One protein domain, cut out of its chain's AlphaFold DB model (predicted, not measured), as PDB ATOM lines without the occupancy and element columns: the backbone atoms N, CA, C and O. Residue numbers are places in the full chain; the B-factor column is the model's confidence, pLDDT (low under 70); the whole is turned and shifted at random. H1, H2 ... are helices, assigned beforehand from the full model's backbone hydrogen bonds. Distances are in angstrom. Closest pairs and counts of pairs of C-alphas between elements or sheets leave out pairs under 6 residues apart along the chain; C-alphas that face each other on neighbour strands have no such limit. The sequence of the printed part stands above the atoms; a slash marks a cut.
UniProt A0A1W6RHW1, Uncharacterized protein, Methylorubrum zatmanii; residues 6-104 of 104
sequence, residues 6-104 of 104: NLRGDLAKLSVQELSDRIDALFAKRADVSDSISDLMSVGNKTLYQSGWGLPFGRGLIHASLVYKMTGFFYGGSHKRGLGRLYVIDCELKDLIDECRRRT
ATOM      1  N   ASN A   6     -58.373 -41.300 -24.063       70.75
ATOM      2  CA  ASN A   6     -58.365 -42.399 -23.109       70.75
ATOM      3  C   ASN A   6     -59.524 -43.366 -23.353       70.75
ATOM      4  O   ASN A   6     -60.672 -43.036 -23.077       70.75
ATOM      5  N   LEU A   7     -59.207 -44.571 -23.832       75.56
ATOM      6  CA  LEU A   7     -60.177 -45.646 -24.039       75.56
ATOM      7  C   LEU A   7     -60.164 -46.671 -22.893       75.56
ATOM      8  O   LEU A   7     -60.858 -47.684 -22.965       75.56
ATOM      9  N   ARG A   8     -59.420 -46.406 -21.809       78.38
ATOM     10  CA  ARG A   8     -59.387 -47.222 -20.585       78.38
ATOM     11  C   ARG A   8     -60.614 -47.011 -19.690       78.38
ATOM     12  O   ARG A   8     -60.502 -46.763 -18.489       78.38
ATOM     13  N   GLY A   9     -61.811 -47.096 -20.270       74.94
ATOM     14  CA  GLY A   9     -63.063 -47.065 -19.504       74.94
ATOM     15  C   GLY A   9     -63.212 -48.263 -18.556       74.94
ATOM     16  O   GLY A   9     -64.021 -48.227 -17.635       74.94
ATOM     17  N   ASP A  10     -62.414 -49.314 -18.756       80.94
ATOM     18  CA  ASP A  10     -62.264 -50.445 -17.844       80.94
ATOM     19  C   ASP A  10     -61.644 -50.032 -16.501       80.94
ATOM     20  O   ASP A  10     -62.121 -50.470 -15.458       80.94
ATOM     21  N   LEU A  11     -60.654 -49.132 -16.501       80.75
ATOM     22  CA  LEU A  11     -60.011 -48.655 -15.269       80.75
ATOM     23  C   LEU A  11     -60.947 -47.798 -14.413       80.75
ATOM     24  O   LEU A  11     -60.875 -47.835 -13.187       80.75
ATOM     25  N   ALA A  12     -61.873 -47.073 -15.044       79.00
ATOM     26  CA  ALA A  12     -62.882 -46.285 -14.339       79.00
ATOM     27  C   ALA A  12     -63.851 -47.154 -13.511       79.00
ATOM     28  O   ALA A  12     -64.454 -46.653 -12.568       79.00
ATOM     29  N   LYS A  13     -63.986 -48.446 -13.841       84.50
ATOM     30  CA  LYS A  13     -64.868 -49.393 -13.139       84.50
ATOM     31  C   LYS A  13     -64.210 -50.063 -11.933       84.50
ATOM     32  O   LYS A  13     -64.918 -50.641 -11.120       84.50
ATOM     33  N   LEU A  14     -62.883 -50.004 -11.832       84.25
ATOM     34  CA  LEU A  14     -62.141 -50.590 -10.718       84.25
ATOM     35  C   LEU A  14     -62.311 -49.736  -9.460       84.25
ATOM     36  O   LEU A  14     -62.353 -48.507  -9.544       84.25
ATOM     37  N   SER A  15     -62.379 -50.371  -8.297       85.69
ATOM     38  CA  SER A  15     -62.290 -49.720  -6.990       85.69
ATOM     39  C   SER A  15     -60.875 -49.191  -6.724       85.69
ATOM     40  O   SER A  15     -59.917 -49.539  -7.413       85.69
ATOM     41  N   VAL A  16     -60.723 -48.324  -5.718       84.50
ATOM     42  CA  VAL A  16     -59.401 -47.791  -5.331       84.50
ATOM     43  C   VAL A  16     -58.458 -48.916  -4.890       84.50
ATOM     44  O   VAL A  16     -57.289 -48.901  -5.266       84.50
ATOM     45  N   GLN A  17     -58.976 -49.918  -4.173       85.88
ATOM     46  CA  GLN A  17     -58.197 -51.087  -3.765       85.88
ATOM     47  C   GLN A  17     -57.707 -51.883  -4.983       85.88
ATOM     48  O   GLN A  17     -56.512 -52.122  -5.113       85.88
ATOM     49  N   GLU A  18     -58.594 -52.197  -5.931       87.31
ATOM     50  CA  GLU A  18     -58.217 -52.934  -7.147       87.31
ATOM     51  C   GLU A  18     -57.230 -52.158  -8.029       87.31
ATOM     52  O   GLU A  18     -56.384 -52.760  -8.693       87.31
ATOM     53  N   LEU A  19     -57.325 -50.823  -8.058       85.06
ATOM     54  CA  LEU A  19     -56.337 -49.980  -8.731       85.06
ATOM     55  C   LEU A  19     -54.963 -50.109  -8.063       85.06
ATOM     56  O   LEU A  19     -53.979 -50.299  -8.777       85.06
ATOM     57  N   SER A  20     -54.901 -50.046  -6.729       86.12
ATOM     58  CA  SER A  20     -53.654 -50.199  -5.969       86.12
ATOM     59  C   SER A  20     -53.033 -51.580  -6.177       86.12
ATOM     60  O   SER A  20     -51.884 -51.674  -6.603       86.12
ATOM     61  N   ASP A  21     -53.818 -52.647  -6.012       89.38
ATOM     62  CA  ASP A  21     -53.349 -54.028  -6.183       89.38
ATOM     63  C   ASP A  21     -52.783 -54.251  -7.595       89.38
ATOM     64  O   ASP A  21     -51.782 -54.944  -7.810       89.38
ATOM     65  N   ARG A  22     -53.416 -53.635  -8.600       87.81
ATOM     66  CA  ARG A  22     -52.982 -53.740  -9.993       87.81
ATOM     67  C   ARG A  22     -51.725 -52.928 -10.280       87.81
ATOM     68  O   ARG A  22     -50.917 -53.367 -11.102       87.81
ATOM     69  N   ILE A  23     -51.557 -51.780  -9.627       87.31
ATOM     70  CA  ILE A  23     -50.322 -50.993  -9.671       87.31
ATOM     71  C   ILE A  23     -49.171 -51.818  -9.091       87.31
ATOM     72  O   ILE A  23     -48.162 -51.994  -9.774       87.31
ATOM     73  N   ASP A  24     -49.347 -52.405  -7.908       88.31
ATOM     74  CA  ASP A  24     -48.314 -53.209  -7.245       88.31
ATOM     75  C   ASP A  24     -47.929 -54.436  -8.082       88.31
ATOM     76  O   ASP A  24     -46.750 -54.694  -8.340       88.31
ATOM     77  N   ALA A  25     -48.926 -55.141  -8.627       89.38
ATOM     78  CA  ALA A  25     -48.693 -56.269  -9.523       89.38
ATOM     79  C   ALA A  25     -47.937 -55.867 -10.803       89.38
ATOM     80  O   ALA A  25     -47.152 -56.657 -11.341       89.38
ATOM     81  N   LEU A  26     -48.180 -54.666 -11.333       86.12
ATOM     82  CA  LEU A  26     -47.459 -54.160 -12.498       86.12
ATOM     83  C   LEU A  26     -46.052 -53.675 -12.145       86.12
ATOM     84  O   LEU A  26     -45.154 -53.882 -12.958       86.12
ATOM     85  N   PHE A  27     -45.824 -53.113 -10.957       85.38
ATOM     86  CA  PHE A  27     -44.480 -52.788 -10.474       85.38
ATOM     87  C   PHE A  27     -43.617 -54.038 -10.314       85.38
ATOM     88  O   PHE A  27     -42.491 -54.056 -10.813       85.38
ATOM     89  N   ALA A  28     -44.156 -55.105  -9.720       87.75
ATOM     90  CA  ALA A  28     -43.450 -56.381  -9.602       87.75
ATOM     91  C   ALA A  28     -43.072 -56.944 -10.983       87.75
ATOM     92  O   ALA A  28     -41.924 -57.308 -11.229       87.75
ATOM     93  N   LYS A  29     -44.015 -56.927 -11.937       86.56
ATOM     94  CA  LYS A  29     -43.759 -57.353 -13.325       86.56
ATOM     95  C   LYS A  29     -42.761 -56.452 -14.048       86.56
ATOM     96  O   LYS A  29     -42.019 -56.928 -14.897       86.56
ATOM     97  N   ARG A  30     -42.768 -55.148 -13.765       84.12
ATOM     98  CA  ARG A  30     -41.817 -54.190 -14.336       84.12
ATOM     99  C   ARG A  30     -40.398 -54.497 -13.872       84.12
ATOM    100  O   ARG A  30     -39.497 -54.460 -14.703       84.12
ATOM    101  N   ALA A  31     -40.221 -54.778 -12.580       81.50
ATOM    102  CA  ALA A  31     -38.932 -55.141 -12.001       81.50
ATOM    103  C   ALA A  31     -38.391 -56.425 -12.644       81.50
ATOM    104  O   ALA A  31     -37.331 -56.383 -13.257       81.50
ATOM    105  N   ASP A  32     -39.192 -57.493 -12.662       83.75
ATOM    106  CA  ASP A  32     -38.845 -58.776 -13.297       83.75
ATOM    107  C   ASP A  32     -38.436 -58.614 -14.775       83.75
ATOM    108  O   ASP A  32     -37.386 -59.078 -15.222       83.75
ATOM    109  N   VAL A  33     -39.225 -57.859 -15.548       80.00
ATOM    110  CA  VAL A  33     -38.918 -57.601 -16.960       80.00
ATOM    111  C   VAL A  33     -37.660 -56.740 -17.111       80.00
ATOM    112  O   VAL A  33     -36.847 -57.017 -17.991       80.00
ATOM    113  N   SER A  34     -37.467 -55.721 -16.273       74.81
ATOM    114  CA  SER A  34     -36.271 -54.866 -16.283       74.81
ATOM    115  C   SER A  34     -34.994 -55.646 -15.956       74.81
ATOM    116  O   SER A  34     -33.959 -55.429 -16.599       74.81
ATOM    117  N   ASP A  35     -35.069 -56.571 -15.004       73.75
ATOM    118  CA  ASP A  35     -33.956 -57.437 -14.622       73.75
ATOM    119  C   ASP A  35     -33.631 -58.406 -15.766       73.75
ATOM    120  O   ASP A  35     -32.487 -58.464 -16.215       73.75
ATOM    121  N   SER A  36     -34.651 -59.024 -16.377       71.19
ATOM    122  CA  SER A  36     -34.470 -59.913 -17.539       71.19
ATOM    123  C   SER A  36     -33.871 -59.222 -18.778       71.19
ATOM    124  O   SER A  36     -33.184 -59.851 -19.580       71.19
ATOM    125  N   ILE A  37     -34.117 -57.916 -18.952       66.31
ATOM    126  CA  ILE A  37     -33.539 -57.107 -20.040       66.31
ATOM    127  C   ILE A  37     -32.078 -56.755 -19.747       66.31
ATOM    128  O   ILE A  37     -31.298 -56.553 -20.676       66.31
ATOM    129  N   SER A  38     -31.703 -56.659 -18.470       57.19
ATOM    130  CA  SER A  38     -30.336 -56.316 -18.072       57.19
ATOM    131  C   SER A  38     -29.348 -57.455 -18.353       57.19
ATOM    132  O   SER A  38     -28.203 -57.159 -18.680       57.19
ATOM    133  N   ASP A  39     -29.807 -58.710 -18.341       54.62
ATOM    134  CA  ASP A  39     -29.006 -59.888 -18.718       54.62
ATOM    135  C   ASP A  39     -28.862 -60.077 -20.238       54.62
ATOM    136  O   ASP A  39     -27.830 -60.534 -20.733       54.62
ATOM    137  N   LEU A  40     -29.887 -59.723 -21.017       52.12
ATOM    138  CA  LEU A  40     -29.901 -59.955 -22.460       52.12
ATOM    139  C   LEU A  40     -29.371 -58.712 -23.190       52.12
ATOM    140  O   LEU A  40     -30.152 -57.809 -23.480       52.12
ATOM    141  N   MET A  41     -28.056 -58.658 -23.465       46.44
ATOM    142  CA  MET A  41     -27.322 -57.602 -24.203       46.44
ATOM    143  C   MET A  41     -28.180 -56.766 -25.181       46.44
ATOM    144  O   MET A  41     -28.191 -56.968 -26.392       46.44
ATOM    145  N   SER A  42     -28.878 -55.766 -24.651       52.88
ATOM    146  CA  SER A  42     -29.699 -54.809 -25.400       52.88
ATOM    147  C   SER A  42     -29.323 -53.386 -24.990       52.88
ATOM    148  O   SER A  42     -30.154 -52.484 -24.908       52.88
ATOM    149  N   VAL A  43     -28.021 -53.187 -24.752       48.66
ATOM    150  CA  VAL A  43     -27.389 -51.959 -24.246       48.66
ATOM    151  C   VAL A  43     -27.758 -50.726 -25.086       48.66
ATOM    152  O   VAL A  43     -28.050 -49.673 -24.524       48.66
ATOM    153  N   GLY A  44     -27.877 -50.847 -26.413       51.16
ATOM    154  CA  GLY A  44     -28.336 -49.732 -27.262       51.16
ATOM    155  C   GLY A  44     -29.812 -49.367 -27.056       51.16
ATOM    156  O   GLY A  44     -30.200 -48.205 -27.114       51.16
ATOM    157  N   ASN A  45     -30.631 -50.361 -26.738       56.25
ATOM    158  CA  ASN A  45     -32.085 -50.288 -26.782       56.25
ATOM    159  C   ASN A  45     -32.667 -49.937 -25.385       56.25
ATOM    160  O   ASN A  45     -33.647 -49.199 -25.276       56.25
ATOM    161  N   LYS A  46     -31.981 -50.349 -24.304       57.03
ATOM    162  CA  LYS A  46     -32.206 -49.896 -22.914       57.03
ATOM    163  C   LYS A  46     -31.882 -48.412 -22.740       57.03
ATOM    164  O   LYS A  46     -32.678 -47.688 -22.149       57.03
ATOM    165  N   THR A  47     -30.761 -47.950 -23.294       59.84
ATOM    166  CA  THR A  47     -30.339 -46.542 -23.197       59.84
ATOM    167  C   THR A  47     -31.295 -45.619 -23.958       59.84
ATOM    168  O   THR A  47     -31.690 -44.591 -23.423       59.84
ATOM    169  N   LEU A  48     -31.755 -46.022 -25.152       59.50
ATOM    170  CA  LEU A  48     -32.800 -45.329 -25.927       59.50
ATOM    171  C   LEU A  48     -34.156 -45.266 -25.208       59.50
ATOM    172  O   LEU A  48     -34.872 -44.267 -25.289       59.50
ATOM    173  N   TYR A  49     -34.514 -46.335 -24.497       61.53
ATOM    174  CA  TYR A  49     -35.736 -46.384 -23.702       61.53
ATOM    175  C   TYR A  49     -35.649 -45.483 -22.460       61.53
ATOM    176  O   TYR A  49     -36.561 -44.702 -22.195       61.53
ATOM    177  N   GLN A  50     -34.533 -45.544 -21.726       61.84
ATOM    178  CA  GLN A  50     -34.288 -44.719 -20.538       61.84
ATOM    179  C   GLN A  50     -34.124 -43.235 -20.870       61.84
ATOM    180  O   GLN A  50     -34.568 -42.389 -20.099       61.84
ATOM    181  N   SER A  51     -33.528 -42.908 -22.019       60.47
ATOM    182  CA  SER A  51     -33.365 -41.524 -22.470       60.47
ATOM    183  C   SER A  51     -34.674 -40.891 -22.955       60.47
ATOM    184  O   SER A  51     -34.698 -39.698 -23.247       60.47
ATOM    185  N   GLY A  52     -35.764 -41.664 -23.063       54.84
ATOM    186  CA  GLY A  52     -37.055 -41.193 -23.568       54.84
ATOM    187  C   GLY A  52     -37.085 -40.950 -25.082       54.84
ATOM    188  O   GLY A  52     -38.150 -40.667 -25.628       54.84
ATOM    189  N   TRP A  53     -35.954 -41.115 -25.776       48.50
ATOM    190  CA  TRP A  53     -35.836 -40.937 -27.227       48.50
ATOM    191  C   TRP A  53     -36.456 -42.079 -28.031       48.50
ATOM    192  O   TRP A  53     -36.795 -41.896 -29.196       48.50
ATOM    193  N   GLY A  54     -36.654 -43.244 -27.411       53.38
ATOM    194  CA  GLY A  54     -37.322 -44.379 -28.036       53.38
ATOM    195  C   GLY A  54     -38.781 -44.121 -28.422       53.38
ATOM    196  O   GLY A  54     -39.272 -44.690 -29.392       53.38
ATOM    197  N   LEU A  55     -39.484 -43.249 -27.691       56.44
ATOM    198  CA  LEU A  55     -40.912 -42.975 -27.879       56.44
ATOM    199  C   LEU A  55     -41.203 -41.484 -27.647       56.44
ATOM    200  O   LEU A  55     -41.583 -41.114 -26.532       56.44
ATOM    201  N   PRO A  56     -41.115 -40.627 -28.684       47.56
ATOM    202  CA  PRO A  56     -41.289 -39.173 -28.550       47.56
ATOM    203  C   PRO A  56     -42.666 -38.745 -28.007       47.56
ATOM    204  O   PRO A  56     -42.835 -37.606 -27.584       47.56
ATOM    205  N   PHE A  57     -43.644 -39.659 -27.955       52.66
ATOM    206  CA  PHE A  57     -44.989 -39.410 -27.424       52.66
ATOM    207  C   PHE A  57     -45.339 -40.214 -26.165       52.66
ATOM    208  O   PHE A  57     -46.486 -40.164 -25.728       52.66
ATOM    209  N   GLY A  58     -44.396 -40.959 -25.575       63.00
ATOM    210  CA  GLY A  58     -44.519 -41.648 -24.280       63.00
ATOM    211  C   GLY A  58     -45.545 -42.794 -24.175       63.00
ATOM    212  O   GLY A  58     -45.202 -43.840 -23.633       63.00
ATOM    213  N   ARG A  59     -46.788 -42.594 -24.633       66.69
ATOM    214  CA  ARG A  59     -47.907 -43.559 -24.714       66.69
ATOM    215  C   ARG A  59     -48.629 -43.532 -26.073       66.69
ATOM    216  O   ARG A  59     -49.433 -44.418 -26.353       66.69
ATOM    217  N   GLY A  60     -48.339 -42.540 -26.922       69.38
ATOM    218  CA  GLY A  60     -49.069 -42.298 -28.170       69.38
ATOM    219  C   GLY A  60     -50.420 -41.605 -27.946       69.38
ATOM    220  O   GLY A  60     -50.817 -41.341 -26.819       69.38
ATOM    221  N   LEU A  61     -51.130 -41.298 -29.037       70.50
ATOM    222  CA  LEU A  61     -52.379 -40.519 -29.007       70.50
ATOM    223  C   LEU A  61     -53.611 -41.312 -28.541       70.50
ATOM    224  O   LEU A  61     -54.638 -40.713 -28.232       70.50
ATOM    225  N   ILE A  62     -53.548 -42.645 -28.518       76.62
ATOM    226  CA  ILE A  62     -54.673 -43.512 -28.142       76.62
ATOM    227  C   ILE A  62     -54.235 -44.385 -26.975       76.62
ATOM    228  O   ILE A  62     -53.371 -45.248 -27.122       76.62
ATOM    229  N   HIS A  63     -54.859 -44.180 -25.819       81.81
ATOM    230  CA  HIS A  63     -54.551 -44.944 -24.620       81.81
ATOM    231  C   HIS A  63     -55.477 -46.159 -24.524       81.81
ATOM    232  O   HIS A  63     -56.624 -46.061 -24.082       81.81
ATOM    233  N   ALA A  64     -54.982 -47.315 -24.966       83.06
ATOM    234  CA  ALA A  64     -55.692 -48.589 -24.906       83.06
ATOM    235  C   ALA A  64     -54.702 -49.755 -24.787       83.06
ATOM    236  O   ALA A  64     -53.655 -49.748 -25.435       83.06
ATOM    237  N   SER A  65     -55.057 -50.806 -24.033       82.31
ATOM    238  CA  SER A  65     -54.178 -51.983 -23.850       82.31
ATOM    239  C   SER A  65     -53.768 -52.618 -25.180       82.31
ATOM    240  O   SER A  65     -52.617 -53.015 -25.356       82.31
ATOM    241  N   LEU A  66     -54.696 -52.697 -26.139       82.88
ATOM    242  CA  LEU A  66     -54.425 -53.277 -27.453       82.88
ATOM    243  C   LEU A  66     -53.424 -52.432 -28.253       82.88
ATOM    244  O   LEU A  66     -52.481 -52.983 -28.815       82.88
ATOM    245  N   VAL A  67     -53.591 -51.106 -28.245       83.81
ATOM    246  CA  VAL A  67     -52.684 -50.178 -28.935       83.81
ATOM    247  C   VAL A  67     -51.285 -50.284 -28.343       83.81
ATOM    248  O   VAL A  67     -50.323 -50.447 -29.086       83.81
ATOM    249  N   TYR A  68     -51.158 -50.319 -27.015       84.19
ATOM    250  CA  TYR A  68     -49.854 -50.480 -26.374       84.19
ATOM    251  C   TYR A  68     -49.178 -51.795 -26.741       84.19
ATOM    252  O   TYR A  68     -47.972 -51.806 -26.968       84.19
ATOM    253  N   LYS A  69     -49.927 -52.902 -26.827       84.19
ATOM    254  CA  LYS A  69     -49.376 -54.200 -27.251       84.19
ATOM    255  C   LYS A  69     -48.879 -54.158 -28.693       84.19
ATOM    256  O   LYS A  69     -47.805 -54.685 -28.961       84.19
ATOM    257  N   MET A  70     -49.619 -53.520 -29.599       83.81
ATOM    258  CA  MET A  70     -49.188 -53.343 -30.989       83.81
ATOM    259  C   MET A  70     -47.910 -52.507 -31.057       83.81
ATOM    260  O   MET A  70     -46.915 -52.950 -31.622       83.81
ATOM    261  N   THR A  71     -47.891 -51.345 -30.404       78.88
ATOM    262  CA  THR A  71     -46.710 -50.473 -30.376       78.88
ATOM    263  C   THR A  71     -45.523 -51.150 -29.697       78.88
ATOM    264  O   THR A  71     -44.413 -51.079 -30.207       78.88
ATOM    265  N   GLY A  72     -45.739 -51.873 -28.597       76.06
ATOM    266  CA  GLY A  72     -44.700 -52.646 -27.918       76.06
ATOM    267  C   GLY A  72     -44.137 -53.767 -28.793       76.06
ATOM    268  O   GLY A  72     -42.936 -54.015 -28.766       76.06
ATOM    269  N   PHE A  73     -44.971 -54.411 -29.615       80.12
ATOM    270  CA  PHE A  73     -44.509 -55.378 -30.610       80.12
ATOM    271  C   PHE A  73     -43.646 -54.716 -31.693       80.12
ATOM    272  O   PHE A  73     -42.556 -55.208 -31.963       80.12
ATOM    273  N   PHE A  74     -44.076 -53.582 -32.256       75.00
ATOM    274  CA  PHE A  74     -43.288 -52.855 -33.262       75.00
ATOM    275  C   PHE A  74     -41.988 -52.270 -32.701       75.00
ATOM    276  O   PHE A  74     -40.972 -52.274 -33.385       75.00
ATOM    277  N   TYR A  75     -42.007 -51.788 -31.459       70.56
ATOM    278  CA  TYR A  75     -40.865 -51.134 -30.825       70.56
ATOM    279  C   TYR A  75     -39.832 -52.131 -30.284       70.56
ATOM    280  O   TYR A  75     -38.631 -51.945 -30.442       70.56
ATOM    281  N   GLY A  76     -40.286 -53.200 -29.626       66.56
ATOM    282  CA  GLY A  76     -39.415 -54.144 -28.922       66.56
ATOM    283  C   GLY A  76     -39.425 -55.563 -29.480       66.56
ATOM    284  O   GLY A  76     -38.981 -56.473 -28.782       66.56
ATOM    285  N   GLY A  77     -40.009 -55.788 -30.661       70.00
ATOM    286  CA  GLY A  77     -40.163 -57.103 -31.302       70.00
ATOM    287  C   GLY A  77     -41.149 -58.054 -30.606       70.00
ATOM    288  O   GLY A  77     -41.579 -59.047 -31.186       70.00
ATOM    289  N   SER A  78     -41.533 -57.777 -29.355       75.50
ATOM    290  CA  SER A  78     -42.482 -58.578 -28.584       75.50
ATOM    291  C   SER A  78     -43.175 -57.757 -27.502       75.50
ATOM    292  O   SER A  78     -42.539 -57.108 -26.683       75.50
ATOM    293  N   HIS A  79     -44.501 -57.869 -27.414       75.06
ATOM    294  CA  HIS A  79     -45.286 -57.305 -26.309       75.06
ATOM    295  C   HIS A  79     -45.320 -58.212 -25.063       75.06
ATOM    296  O   HIS A  79     -45.972 -57.884 -24.068       75.06
ATOM    297  N   LYS A  80     -44.686 -59.393 -25.130       77.31
ATOM    298  CA  LYS A  80     -44.665 -60.393 -24.049       77.31
ATOM    299  C   LYS A  80     -43.318 -60.483 -23.338       77.31
ATOM    300  O   LYS A  80     -43.293 -60.979 -22.218       77.31
ATOM    301  N   ARG A  81     -42.225 -60.028 -23.958       76.44
ATOM    302  CA  ARG A  81     -40.864 -60.072 -23.400       76.44
ATOM    303  C   ARG A  81     -40.070 -58.827 -23.789       76.44
ATOM    304  O   ARG A  81     -40.458 -58.118 -24.715       76.44
ATOM    305  N   GLY A  82     -38.959 -58.592 -23.098       77.50
ATOM    306  CA  GLY A  82     -38.015 -57.533 -23.441       77.50
ATOM    307  C   GLY A  82     -38.614 -56.123 -23.374       77.50
ATOM    308  O   GLY A  82     -39.587 -55.866 -22.661       77.50
ATOM    309  N   LEU A  83     -38.041 -55.204 -24.151       76.31
ATOM    310  CA  LEU A  83     -38.406 -53.781 -24.131       76.31
ATOM    311  C   LEU A  83     -39.854 -53.506 -24.534       76.31
ATOM    312  O   LEU A  83     -40.471 -52.589 -24.000       76.31
ATOM    313  N   GLY A  84     -40.426 -54.306 -25.433       78.31
ATOM    314  CA  GLY A  84     -41.815 -54.133 -25.846       78.31
ATOM    315  C   GLY A  84     -42.798 -54.472 -24.727       78.31
ATOM    316  O   GLY A  84     -43.822 -53.808 -24.574       78.31
ATOM    317  N   ARG A  85     -42.465 -55.453 -23.879       83.88
ATOM    318  CA  ARG A  85     -43.224 -55.735 -22.656       83.88
ATOM    319  C   ARG A  85     -43.059 -54.638 -21.614       83.88
ATOM    320  O   ARG A  85     -44.059 -54.245 -21.016       83.88
ATOM    321  N   LEU A  86     -41.831 -54.154 -21.419       81.19
ATOM    322  CA  LEU A  86     -41.546 -53.059 -20.493       81.19
ATOM    323  C   LEU A  86     -42.335 -51.801 -20.879       81.19
ATOM    324  O   LEU A  86     -43.005 -51.221 -20.031       81.19
ATOM    325  N   TYR A  87     -42.366 -51.475 -22.174       79.88
ATOM    326  CA  TYR A  87     -43.174 -50.393 -22.730       79.88
ATOM    327  C   TYR A  87     -44.661 -50.530 -22.404       79.88
ATOM    328  O   TYR A  87     -45.288 -49.578 -21.936       79.88
ATOM    329  N   VAL A  88     -45.237 -51.715 -22.638       84.50
ATOM    330  CA  VAL A  88     -46.653 -51.964 -22.348       84.50
ATOM    331  C   VAL A  88     -46.930 -51.733 -20.867       84.50
ATOM    332  O   VAL A  88     -47.842 -50.975 -20.550       84.50
ATOM    333  N   ILE A  89     -46.130 -52.337 -19.980       85.31
ATOM    334  CA  ILE A  89     -46.279 -52.203 -18.523       85.31
ATOM    335  C   ILE A  89     -46.182 -50.736 -18.103       85.31
ATOM    336  O   ILE A  89     -47.049 -50.255 -17.372       85.31
ATOM    337  N   ASP A  90     -45.182 -50.014 -18.607       83.31
ATOM    338  CA  ASP A  90     -44.986 -48.605 -18.287       83.31
ATOM    339  C   ASP A  90     -46.137 -47.732 -18.771       83.31
ATOM    340  O   ASP A  90     -46.416 -46.743 -18.108       83.31
ATOM    341  N   CYS A  91     -46.816 -48.072 -19.875       83.56
ATOM    342  CA  CYS A  91     -48.030 -47.381 -20.322       83.56
ATOM    343  C   CYS A  91     -49.251 -47.726 -19.453       83.56
ATOM    344  O   CYS A  91     -50.035 -46.832 -19.134       83.56
ATOM    345  N   GLU A  92     -49.414 -48.991 -19.043       85.25
ATOM    346  CA  GLU A  92     -50.530 -49.404 -18.177       85.25
ATOM    347  C   GLU A  92     -50.424 -48.787 -16.772       85.25
ATOM    348  O   GLU A  92     -51.414 -48.266 -16.264       85.25
ATOM    349  N   LEU A  93     -49.229 -48.782 -16.166       85.19
ATOM    350  CA  LEU A  93     -48.965 -48.149 -14.860       85.19
ATOM    351  C   LEU A  93     -49.337 -46.672 -14.870       85.19
ATOM    352  O   LEU A  93     -50.003 -46.146 -13.987       85.19
ATOM    353  N   LYS A  94     -48.897 -46.010 -15.921       82.94
ATOM    354  CA  LYS A  94     -49.136 -44.613 -16.216       82.94
ATOM    355  C   LYS A  94     -50.635 -44.281 -16.339       82.94
ATOM    356  O   LYS A  94     -51.063 -43.256 -15.813       82.94
ATOM    357  N   ASP A  95     -51.429 -45.138 -16.986       83.81
ATOM    358  CA  ASP A  95     -52.891 -44.978 -17.056       83.81
ATOM    359  C   ASP A  95     -53.562 -45.202 -15.691       83.81
ATOM    360  O   ASP A  95     -54.489 -44.469 -15.345       83.81
ATOM    361  N   LEU A  96     -53.078 -46.164 -14.899       84.44
ATOM    362  CA  LEU A  96     -53.567 -46.409 -13.538       84.44
ATOM    363  C   LEU A  96     -53.271 -45.230 -12.604       84.44
ATOM    364  O   LEU A  96     -54.164 -44.778 -11.897       84.44
ATOM    365  N   ILE A  97     -52.051 -44.686 -12.646       83.44
ATOM    366  CA  ILE A  97     -51.659 -43.505 -11.863       83.44
ATOM    367  C   ILE A  97     -52.519 -42.297 -12.242       83.44
ATOM    368  O   ILE A  97     -52.951 -41.556 -11.360       83.44
ATOM    369  N   ASP A  98     -52.787 -42.092 -13.533       82.56
ATOM    370  CA  ASP A  98     -53.657 -41.000 -13.978       82.56
ATOM    371  C   ASP A  98     -55.099 -41.183 -13.488       82.56
ATOM    372  O   ASP A  98     -55.748 -40.202 -13.131       82.56
ATOM    373  N   GLU A  99     -55.605 -42.419 -13.449       83.50
ATOM    374  CA  GLU A  99     -56.934 -42.709 -12.908       83.50
ATOM    375  C   GLU A  99     -56.985 -42.520 -11.384       83.50
ATOM    376  O   GLU A  99     -57.943 -41.932 -10.888       83.50
ATOM    377  N   CYS A 100     -55.941 -42.904 -10.643       82.44
ATOM    378  CA  CYS A 100     -55.821 -42.595  -9.214       82.44
ATOM    379  C   CYS A 100     -55.797 -41.079  -8.965       82.44
ATOM    380  O   CYS A 100     -56.545 -40.577  -8.129       82.44
ATOM    381  N   ARG A 101     -55.004 -40.331  -9.747       81.56
ATOM    382  CA  ARG A 101     -54.938 -38.859  -9.681       81.56
ATOM    383  C   ARG A 101     -56.247 -38.176 -10.055       81.56
ATOM    384  O   ARG A 101     -56.500 -37.087  -9.573       81.56
ATOM    385  N   ARG A 102     -57.070 -38.777 -10.919       80.44
ATOM    386  CA  ARG A 102     -58.403 -38.249 -11.258       80.44
ATOM    387  C   ARG A 102     -59.386 -38.364 -10.087       80.44
ATOM    388  O   ARG A 102     -60.377 -37.643 -10.062       80.44
ATOM    389  N   ARG A 103     -59.163 -39.323  -9.187       77.19
ATOM    390  CA  ARG A 103     -60.057 -39.646  -8.066       77.19
ATOM    391  C   ARG A 103     -59.652 -38.992  -6.744       77.19
ATOM    392  O   ARG A 103     -60.430 -39.077  -5.801       77.19
ATOM    393  N   THR A 104     -58.456 -38.411  -6.681       67.12
ATOM    394  CA  THR A 104     -57.943 -37.638  -5.536       67.12
ATOM    395  C   THR A 104     -58.217 -36.164  -5.773       67.12
ATOM    396  O   THR A 104     -58.619 -35.485  -4.808       67.12
TER     397      THR A 104
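What this domain is: This is residues 6 to 104 of the 104 residues of an uncharacterized protein of Methylorubrum zatmanii (UniProt A0A1W6RHW1). Two long helices, H1 and H4, run side by side in opposite ways, and the shorter H3 packs on another side of H4, along its first half. The short H2 sits near the end of this pair where H1 ends and H4 begins, and a long loop, residues 51 to 64, leads from it to H3. The printed part has 99 residues, with four named helices in the order H1, H2, H3, H4 and no named strand; its class is all helix. It is compact, with a radius of gyration of the C-alphas of 13.7 A, and only just elongated, spanning 40 by 26 by 21 A.

How they stand to each other: H1, residues 16 to 39, touches H4, residues 82 to 103, at a shallow tilt of 23 degrees, opposite ways; their closest C-alphas, of Ile 37 and Gly 82, are 5.6 A apart. H4 is the hub, touching three helices. With residues 82 to 92 alone it touches H3, residues 65 to 76, the closest C-alphas being those of Gly 72 and Gly 84 at 3.9 A. These two form a helical hairpin, opposite ways at a shallow tilt of 34.5 degrees, only just short of steep. With residue 83 alone H4 only just touches H2, residues 43 to 50, with 3 pairs of C-alphas within 8 A; the closest, of Lys 46 and Leu 83, are 7.4 A apart. H1 and H2 are close but not clearly touching, with the C-alphas of Ile 37 and Lys 46 at 7.9 A. H3 is apart from H1 and from H2. The helix packing is mostly aligned, with shallow tilts. In H1, H2, H3 and H4 every O i to N i+4 pair is within hydrogen-bond range.

Where its parts are: H1 runs 35.3 A from C-alpha 16 at (-59.401, -47.791, -5.331) to C-alpha 39. H4 is 32.3 A long and ends with C-alpha 103 at (-60.057, -39.646, -8.066). H3 is 15.8 A long and H2 10.7 A.

The domain as a whole: The C-alphas farthest apart, of Met 41 and Thr 104, are 41.0 A apart. The printed part has no cut. The link from H2 to H3 is long; those from H1 to H2 and from H3 to H4 are tight. The mean pLDDT of the printed part is 75.0, and residues 37 to 60, 76 and 104 of the model are under 70.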